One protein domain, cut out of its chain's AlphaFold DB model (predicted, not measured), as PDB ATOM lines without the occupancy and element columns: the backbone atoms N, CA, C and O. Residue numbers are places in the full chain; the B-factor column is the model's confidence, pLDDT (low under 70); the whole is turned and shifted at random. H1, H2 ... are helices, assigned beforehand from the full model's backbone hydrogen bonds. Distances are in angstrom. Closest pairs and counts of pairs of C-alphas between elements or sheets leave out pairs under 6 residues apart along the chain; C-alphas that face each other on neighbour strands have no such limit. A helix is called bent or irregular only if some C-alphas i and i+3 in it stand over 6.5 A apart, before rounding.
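AT A GLANCE: This is residues 128 to 192 of the 293 residues of an uncharacterized protein of Fusarium oxysporum (UniProt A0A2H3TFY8). Look for an arm, the long helix H2 with little H1 folded back over its start, then an open loop of chain through H3 and H4 that returns to itself where residues 157 to 158 pair, parallel, with 182 to 183; H5 follows. The printed part has 65 residues with five named helices in order and no named strand: all helix, loose, radius of gyration of the C-alphas 15.2 A, spans 44 by 29 by 13 A.

HOW THE PARTS SIT: H1, residues 129 to 133, touches H2, residues 138 to 151, at 140 to 145 alone; the closest C-alphas, Leu 132 and Val 141, are 5.8 A apart. H3, residues 159 to 168, and H4, residues 176 to 181, are near each other, the closest C-alphas 8.4 A apart. H3 and H5, residues 185 to 188, are close but not clearly touching; the closest C-alphas, Asp 159 and Ser 185, are 6.0 A apart. Every O i to N i+4 pair is within hydrogen-bond range in H1, H2 and H4, 4 of 6 in H3; H5 is too short for one.

IN THESE COORDINATES: Find C-alpha 138 at (15.191, -27.819, -31.472); H2 runs 19.5 A from there. H3, 14.7 A, is irregular: C-alphas 160 and 163 are 7.8 A apart. H5 ends at C-alpha 188, (25.572, -17.459, -57.442).

THE WHOLE: The farthest C-alphas, Pro 136 and Ser 168, are 44.5 A apart. The printed part has no cut and no long link. Confidence is under 70 at residues 128 to 136, 149 and 173.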
ATOM      1  N   SER A 128      27.488 -33.891 -31.847       64.62
ATOM      2  CA  SER A 128      26.868 -34.539 -33.003       64.62
ATOM      3  C   SER A 128      25.398 -34.134 -33.140       64.62
ATOM      4  O   SER A 128      24.694 -33.904 -32.150       64.62
ATOM      5  N   VAL A 129      24.925 -34.038 -34.386       62.59
ATOM      6  CA  VAL A 129      23.519 -33.724 -34.694       62.59
ATOM      7  C   VAL A 129      22.598 -34.774 -34.064       62.59
ATOM      8  O   VAL A 129      21.617 -34.403 -33.426       62.59
ATOM      9  N   ASP A 130      22.983 -36.051 -34.117       66.88
ATOM     10  CA  ASP A 130      22.226 -37.166 -33.534       66.88
ATOM     11  C   ASP A 130      22.135 -37.088 -31.999       66.88
ATOM     12  O   ASP A 130      21.083 -37.347 -31.414       66.88
ATOM     13  N   ALA A 131      23.214 -36.673 -31.320       64.44
ATOM     14  CA  ALA A 131      23.215 -36.495 -29.866       64.44
ATOM     15  C   ALA A 131      22.377 -35.284 -29.418       64.44
ATOM     16  O   ALA A 131      21.831 -35.281 -28.312       64.44
ATOM     17  N   LEU A 132      22.257 -34.261 -30.270       60.12
ATOM     18  CA  LEU A 132      21.430 -33.080 -30.021       60.12
ATOM     19  C   LEU A 132      19.963 -33.280 -30.391       60.12
ATOM     20  O   LEU A 132      19.111 -32.673 -29.748       60.12
ATOM     21  N   GLU A 133      19.643 -34.128 -31.371       62.59
ATOM     22  CA  GLU A 133      18.257 -34.508 -31.685       62.59
ATOM     23  C   GLU A 133      17.571 -35.211 -30.508       62.59
ATOM     24  O   GLU A 133      16.360 -35.081 -30.326       62.59
ATOM     25  N   ALA A 134      18.352 -35.884 -29.658       67.75
ATOM     26  CA  ALA A 134      17.885 -36.450 -28.397       67.75
ATOM     27  C   ALA A 134      17.632 -35.395 -27.295       67.75
ATOM     28  O   ALA A 134      17.035 -35.716 -26.264       67.75
ATOM     29  N   LEU A 135      18.078 -34.144 -27.477       63.41
ATOM     30  CA  LEU A 135      17.886 -33.050 -26.527       63.41
ATOM     31  C   LEU A 135      16.684 -32.174 -26.933       63.41
ATOM     32  O   LEU A 135      16.486 -31.880 -28.108       63.41
ATOM     33  N   PRO A 136      15.895 -31.659 -25.971       67.31
ATOM     34  CA  PRO A 136      14.651 -30.926 -26.247       67.31
ATOM     35  C   PRO A 136      14.847 -29.523 -26.859       67.31
ATOM     36  O   PRO A 136      13.895 -28.747 -26.938       67.31
ATOM     37  N   ASN A 137      16.066 -29.154 -27.268       74.12
ATOM     38  CA  ASN A 137      16.370 -27.838 -27.828       74.12
ATOM     39  C   ASN A 137      16.459 -27.892 -29.361       74.12
ATOM     40  O   ASN A 137      17.541 -27.962 -29.946       74.12
ATOM     41  N   HIS A 138      15.298 -27.810 -30.011       73.19
ATOM     42  CA  HIS A 138      15.191 -27.819 -31.472       73.19
ATOM     43  C   HIS A 138      15.898 -26.634 -32.156       73.19
ATOM     44  O   HIS A 138      16.370 -26.781 -33.283       73.19
ATOM     45  N   GLU A 139      16.015 -25.477 -31.495       77.69
ATOM     46  CA  GLU A 139      16.754 -24.328 -32.038       77.69
ATOM     47  C   GLU A 139      18.257 -24.614 -32.108       77.69
ATOM     48  O   GLU A 139      18.892 -24.313 -33.117       77.69
ATOM     49  N   ALA A 140      18.817 -25.263 -31.082       71.38
ATOM     50  CA  ALA A 140      20.219 -25.675 -31.069       71.38
ATOM     51  C   ALA A 140      20.520 -26.739 -32.137       71.38
ATOM     52  O   ALA A 140      21.542 -26.644 -32.814       71.38
ATOM     53  N   VAL A 141      19.612 -27.701 -32.344       73.75
ATOM     54  CA  VAL A 141      19.713 -28.693 -33.434       73.75
ATOM     55  C   VAL A 141      19.696 -28.002 -34.798       73.75
ATOM     56  O   VAL A 141      20.527 -28.294 -35.656       73.75
ATOM     57  N   SER A 142      18.766 -27.064 -35.004       74.88
ATOM     58  CA  SER A 142      18.661 -26.295 -36.248       74.88
ATOM     59  C   SER A 142      19.931 -25.485 -36.516       74.88
ATOM     60  O   SER A 142      20.488 -25.553 -37.612       74.88
ATOM     61  N   LEU A 143      20.442 -24.783 -35.499       77.81
ATOM     62  CA  LEU A 143      21.693 -24.038 -35.592       77.81
ATOM     63  C   LEU A 143      22.870 -24.959 -35.919       77.81
ATOM     64  O   LEU A 143      23.639 -24.637 -36.820       77.81
ATOM     65  N   LEU A 144      22.996 -26.112 -35.252       75.94
ATOM     66  CA  LEU A 144      24.082 -27.046 -35.540       75.94
ATOM     67  C   LEU A 144      23.984 -27.596 -36.965       75.94
ATOM     68  O   LEU A 144      24.995 -27.656 -37.653       75.94
ATOM     69  N   ARG A 145      22.785 -27.929 -37.455       72.75
ATOM     70  CA  ARG A 145      22.592 -28.344 -38.856       72.75
ATOM     71  C   ARG A 145      22.994 -27.246 -39.837       72.75
ATOM     72  O   ARG A 145      23.573 -27.546 -40.877       72.75
ATOM     73  N   ILE A 146      22.708 -25.983 -39.520       73.50
ATOM     74  CA  ILE A 146      23.154 -24.840 -40.326       73.50
ATOM     75  C   ILE A 146      24.679 -24.732 -40.286       73.50
ATOM     76  O   ILE A 146      25.294 -24.639 -41.343       73.50
ATOM     77  N   MET A 147      25.293 -24.799 -39.103       75.25
ATOM     78  CA  MET A 147      26.750 -24.758 -38.942       75.25
ATOM     79  C   MET A 147      27.431 -25.906 -39.684       75.25
ATOM     80  O   MET A 147      28.396 -25.669 -40.400       75.25
ATOM     81  N   HIS A 148      26.894 -27.120 -39.582       74.31
ATOM     82  CA  HIS A 148      27.385 -28.287 -40.301       74.31
ATOM     83  C   HIS A 148      27.246 -28.089 -41.807       74.31
ATOM     84  O   HIS A 148      28.196 -28.308 -42.537       74.31
ATOM     85  N   ARG A 149      26.099 -27.600 -42.290       68.56
ATOM     86  CA  ARG A 149      25.885 -27.330 -43.718       68.56
ATOM     87  C   ARG A 149      26.808 -26.237 -44.269       68.56
ATOM     88  O   ARG A 149      27.188 -26.307 -45.437       68.56
ATOM     89  N   ILE A 150      27.129 -25.227 -43.455       72.88
ATOM     90  CA  ILE A 150      28.132 -24.204 -43.777       72.88
ATOM     91  C   ILE A 150      29.525 -24.843 -43.805       72.88
ATOM     92  O   ILE A 150      30.263 -24.625 -44.758       72.88
ATOM     93  N   GLY A 151      29.855 -25.661 -42.802       72.00
ATOM     94  CA  GLY A 151      31.134 -26.362 -42.691       72.00
ATOM     95  C   GLY A 151      31.378 -27.381 -43.803       72.00
ATOM     96  O   GLY A 151      32.500 -27.494 -44.277       72.00
ATOM     97  N   THR A 152      30.332 -28.053 -44.290       72.31
ATOM     98  CA  THR A 152      30.397 -28.962 -45.447       72.31
ATOM     99  C   THR A 152      30.372 -28.221 -46.784       72.31
ATOM    100  O   THR A 152      30.220 -28.855 -47.821       72.31
ATOM    101  N   CYS A 153      30.445 -26.884 -46.792       73.38
ATOM    102  CA  CYS A 153      30.587 -26.083 -48.010       73.38
ATOM    103  C   CYS A 153      29.506 -26.346 -49.083       73.38
ATOM    104  O   CYS A 153      29.751 -26.193 -50.277       73.38
ATOM    105  N   LYS A 154      28.283 -26.725 -48.681       79.94
ATOM    106  CA  LYS A 154      27.257 -27.201 -49.625       79.94
ATOM    107  C   LYS A 154      26.718 -26.074 -50.513       79.94
ATOM    108  O   LYS A 154      26.059 -25.149 -50.028       79.94
ATOM    109  N   GLY A 155      26.876 -26.223 -51.825       79.94
ATOM    110  CA  GLY A 155      26.332 -25.328 -52.846       79.94
ATOM    111  C   GLY A 155      26.934 -23.920 -52.859       79.94
ATOM    112  O   GLY A 155      26.202 -22.961 -53.132       79.94
ATOM    113  N   ILE A 156      28.219 -23.796 -52.520       81.25
ATOM    114  CA  ILE A 156      28.969 -22.530 -52.530       81.25
ATOM    115  C   ILE A 156      29.777 -22.331 -53.820       81.25
ATOM    116  O   ILE A 156      30.132 -21.199 -54.139       81.25
ATOM    117  N   LEU A 157      30.061 -23.411 -54.555       86.00
ATOM    118  CA  LEU A 157      30.860 -23.383 -55.776       86.00
ATOM    119  C   LEU A 157      29.974 -23.388 -57.024       86.00
ATOM    120  O   LEU A 157      28.908 -24.005 -57.018       86.00
ATOM    121  N   PRO A 158      30.393 -22.718 -58.104       87.44
ATOM    122  CA  PRO A 158      29.624 -22.673 -59.334       87.44
ATOM    123  C   PRO A 158      29.858 -23.935 -60.185       87.44
ATOM    124  O   PRO A 158      30.991 -24.370 -60.385       87.44
ATOM    125  N   ASP A 159      28.768 -24.537 -60.662       88.25
ATOM    126  CA  ASP A 159      28.777 -25.823 -61.383       88.25
ATOM    127  C   ASP A 159      29.478 -25.745 -62.755       88.25
ATOM    128  O   ASP A 159      30.113 -26.703 -63.181       88.25
ATOM    129  N   ASP A 160      29.474 -24.580 -63.413       87.44
ATOM    130  CA  ASP A 160      30.197 -24.348 -64.678       87.44
ATOM    131  C   ASP A 160      31.725 -24.428 -64.540       87.44
ATOM    132  O   ASP A 160      32.429 -24.568 -65.540       87.44
ATOM    133  N   GLN A 161      32.248 -24.348 -63.315       85.25
ATOM    134  CA  GLN A 161      33.681 -24.456 -63.034       85.25
ATOM    135  C   GLN A 161      34.060 -25.783 -62.373       85.25
ATOM    136  O   GLN A 161      35.219 -25.954 -61.989       85.25
ATOM    137  N   ARG A 162      33.112 -26.722 -62.250       87.06
ATOM    138  CA  ARG A 162      33.297 -27.993 -61.542       87.06
ATOM    139  C   ARG A 162      34.518 -28.761 -62.024       87.06
ATOM    140  O   ARG A 162      35.424 -29.001 -61.230       87.06
ATOM    141  N   ASP A 163      34.593 -29.050 -63.319       86.38
ATOM    142  CA  ASP A 163      35.686 -29.847 -63.891       86.38
ATOM    143  C   ASP A 163      37.050 -29.186 -63.655       86.38
ATOM    144  O   ASP A 163      38.017 -29.841 -63.272       86.38
ATOM    145  N   LYS A 164      37.120 -27.857 -63.803       86.44
ATOM    146  CA  LYS A 164      38.344 -27.079 -63.565       86.44
ATOM    147  C   LYS A 164      38.780 -27.155 -62.098       86.44
ATOM    148  O   LYS A 164      39.973 -27.280 -61.814       86.44
ATOM    149  N   ILE A 165      37.839 -27.055 -61.161       84.81
ATOM    150  CA  ILE A 165      38.119 -27.094 -59.719       84.81
ATOM    151  C   ILE A 165      38.560 -28.496 -59.291       84.81
ATOM    152  O   ILE A 165      39.587 -28.616 -58.623       84.81
ATOM    153  N   LEU A 166      37.850 -29.540 -59.726       86.25
ATOM    154  CA  LEU A 166      38.184 -30.929 -59.402       86.25
ATOM    155  C   LEU A 166      39.563 -31.322 -59.952       86.25
ATOM    156  O   LEU A 166      40.399 -31.839 -59.211       86.25
ATOM    157  N   GLN A 167      39.851 -30.980 -61.214       84.50
ATOM    158  CA  GLN A 167      41.144 -31.272 -61.843       84.50
ATOM    159  C   GLN A 167      42.306 -30.521 -61.183       84.50
ATOM    160  O   GLN A 167      43.376 -31.089 -60.991       84.50
ATOM    161  N   SER A 168      42.112 -29.248 -60.829       80.75
ATOM    162  CA  SER A 168      43.187 -28.416 -60.264       80.75
ATOM    163  C   SER A 168      43.638 -28.825 -58.864       80.75
ATOM    164  O   SER A 168      44.756 -28.499 -58.469       80.75
ATOM    165  N   HIS A 169      42.784 -29.521 -58.117       77.00
ATOM    166  CA  HIS A 169      43.061 -29.941 -56.746       77.00
ATOM    167  C   HIS A 169      43.230 -31.457 -56.608       77.00
ATOM    168  O   HIS A 169      43.348 -31.935 -55.481       77.00
ATOM    169  N   GLU A 170      43.253 -32.191 -57.729       79.94
ATOM    170  CA  GLU A 170      43.367 -33.657 -57.765       79.94
ATOM    171  C   GLU A 170      42.279 -34.349 -56.918       79.94
ATOM    172  O   GLU A 170      42.523 -35.346 -56.240       79.94
ATOM    173  N   ILE A 171      41.067 -33.789 -56.932       78.56
ATOM    174  CA  ILE A 171      39.931 -34.289 -56.153       78.56
ATOM    175  C   ILE A 171      39.237 -35.404 -56.936       78.56
ATOM    176  O   ILE A 171      38.968 -35.259 -58.128       78.56
ATOM    177  N   SER A 172      38.913 -36.501 -56.252       75.00
ATOM    178  CA  SER A 172      38.126 -37.588 -56.838       75.00
ATOM    179  C   SER A 172      36.680 -37.156 -57.083       75.00
ATOM    180  O   SER A 172      36.055 -36.550 -56.216       75.00
ATOM    181  N   GLU A 173      36.110 -37.527 -58.230       68.62
ATOM    182  CA  GLU A 173      34.688 -37.291 -58.533       68.62
ATOM    183  C   GLU A 173      33.740 -38.055 -57.588       68.62
ATOM    184  O   GLU A 173      32.592 -37.656 -57.402       68.62
ATOM    185  N   ASP A 174      34.235 -39.116 -56.945       71.06
ATOM    186  CA  ASP A 174      33.480 -39.930 -55.984       71.06
ATOM    187  C   ASP A 174      33.434 -39.323 -54.567       71.06
ATOM    188  O   ASP A 174      32.895 -39.932 -53.642       71.06
ATOM    189  N   ASP A 175      34.003 -38.133 -54.364       75.81
ATOM    190  CA  ASP A 175      33.964 -37.447 -53.076       75.81
ATOM    191  C   ASP A 175      32.603 -36.745 -52.869       75.81
ATOM    192  O   ASP A 175      32.292 -35.713 -53.475       75.81
ATOM    193  N   GLU A 176      31.762 -37.338 -52.016       72.50
ATOM    194  CA  GLU A 176      30.407 -36.866 -51.689       72.50
ATOM    195  C   GLU A 176      30.378 -35.416 -51.177       72.50
ATOM    196  O   GLU A 176      29.447 -34.661 -51.491       72.50
ATOM    197  N   ASP A 177      31.411 -34.991 -50.444       74.62
ATOM    198  CA  ASP A 177      31.484 -33.630 -49.912       74.62
ATOM    199  C   ASP A 177      31.605 -32.620 -51.061       74.62
ATOM    200  O   ASP A 177      30.862 -31.627 -51.108       74.62
ATOM    201  N   TRP A 178      32.439 -32.928 -52.058       79.38
ATOM    202  CA  TRP A 178      32.616 -32.105 -53.256       79.38
ATOM    203  C   TRP A 178      31.417 -32.150 -54.190       79.38
ATOM    204  O   TRP A 178      31.020 -31.107 -54.713       79.38
ATOM    205  N   ASN A 179      30.764 -33.301 -54.337       77.25
ATOM    206  CA  ASN A 179      29.532 -33.409 -55.121       77.25
ATOM    207  C   ASN A 179      28.419 -32.506 -54.577       77.25
ATOM    208  O   ASN A 179      27.620 -31.957 -55.340       77.25
ATOM    209  N   SER A 180      28.398 -32.288 -53.261       82.56
ATOM    210  CA  SER A 180      27.448 -31.386 -52.617       82.56
ATOM    211  C   SER A 180      27.852 -29.903 -52.687       82.56
ATOM    212  O   SER A 180      26.998 -29.023 -52.519       82.56
ATOM    213  N   ALA A 181      29.124 -29.596 -52.954       84.38
ATOM    214  CA  ALA A 181      29.660 -28.237 -52.922       84.38
ATOM    215  C   ALA A 181      29.226 -27.371 -54.117       84.38
ATOM    216  O   ALA A 181      29.169 -26.144 -53.992       84.38
ATOM    217  N   PHE A 182      28.873 -27.987 -55.247       86.75
ATOM    218  CA  PHE A 182      28.509 -27.281 -56.479       86.75
ATOM    219  C   PHE A 182      27.032 -26.871 -56.535       86.75
ATOM    220  O   PHE A 182      26.134 -27.527 -55.999       86.75
ATOM    221  N   ARG A 183      26.766 -25.739 -57.191       86.56
ATOM    222  CA  ARG A 183      25.435 -25.164 -57.395       86.56
ATOM    223  C   ARG A 183      25.361 -24.442 -58.734       86.56
ATOM    224  O   ARG A 183      26.340 -23.879 -59.209       86.56
ATOM    225  N   THR A 184      24.164 -24.396 -59.317       83.19
ATOM    226  CA  THR A 184      23.916 -23.705 -60.588       83.19
ATOM    227  C   THR A 184      24.377 -22.245 -60.536       83.19
ATOM    228  O   THR A 184      23.956 -21.485 -59.660       83.19
ATOM    229  N   SER A 185      25.186 -21.830 -61.511       78.44
ATOM    230  CA  SER A 185      25.868 -20.524 -61.545       78.44
ATOM    231  C   SER A 185      24.908 -19.332 -61.536       78.44
ATOM    232  O   SER A 185      25.215 -18.284 -60.973       78.44
ATOM    233  N   THR A 186      23.691 -19.502 -62.062       76.12
ATOM    234  CA  THR A 186      22.623 -18.489 -61.994       76.12
ATOM    235  C   THR A 186      22.201 -18.153 -60.563       76.12
ATOM    236  O   THR A 186      21.780 -17.029 -60.303       76.12
ATOM    237  N   MET A 187      22.337 -19.090 -59.617       73.31
ATOM    238  CA  MET A 187      22.050 -18.843 -58.201       73.31
ATOM    239  C   MET A 187      23.171 -18.081 -57.486       73.31
ATOM    240  O   MET A 187      22.908 -17.476 -56.449       73.31
ATOM    241  N   LEU A 188      24.395 -18.113 -58.021       74.38
ATOM    242  CA  LEU A 188      25.572 -17.459 -57.442       74.38
ATOM    243  C   LEU A 188      25.831 -16.077 -58.053       74.38
ATOM    244  O   LEU A 188      26.335 -15.199 -57.363       74.38
ATOM    245  N   ALA A 189      25.418 -15.842 -59.304       72.00
ATOM    246  CA  ALA A 189      25.638 -14.585 -60.029       72.00
ATOM    247  C   ALA A 189      25.043 -13.327 -59.354       72.00
ATOM    248  O   ALA A 189      25.418 -12.209 -59.698       72.00
ATOM    249  N   GLY A 190      24.106 -13.494 -58.414       71.56
ATOM    250  CA  GLY A 190      23.492 -12.399 -57.656       71.56
ATOM    251  C   GLY A 190      24.171 -12.062 -56.326       71.56
ATOM    252  O   GLY A 190      23.742 -11.102 -55.682       71.56
ATOM    253  N   LEU A 191      25.174 -12.843 -55.906       77.25
ATOM    254  CA  LEU A 191      25.860 -12.672 -54.626       77.25
ATOM    255  C   LEU A 191      26.978 -11.621 -54.709       77.25
ATOM    256  O   LEU A 191      27.559 -11.409 -55.776       77.25
ATOM    257  N   PRO A 192      27.300 -10.961 -53.585       78.44
ATOM    258  CA  PRO A 192      28.397 -10.013 -53.529       78.44
ATOM    259  C   PRO A 192      29.748 -10.739 -53.515       78.44
ATOM    260  O   PRO A 192      29.927 -11.723 -52.800       78.44
TER     261      PRO A 192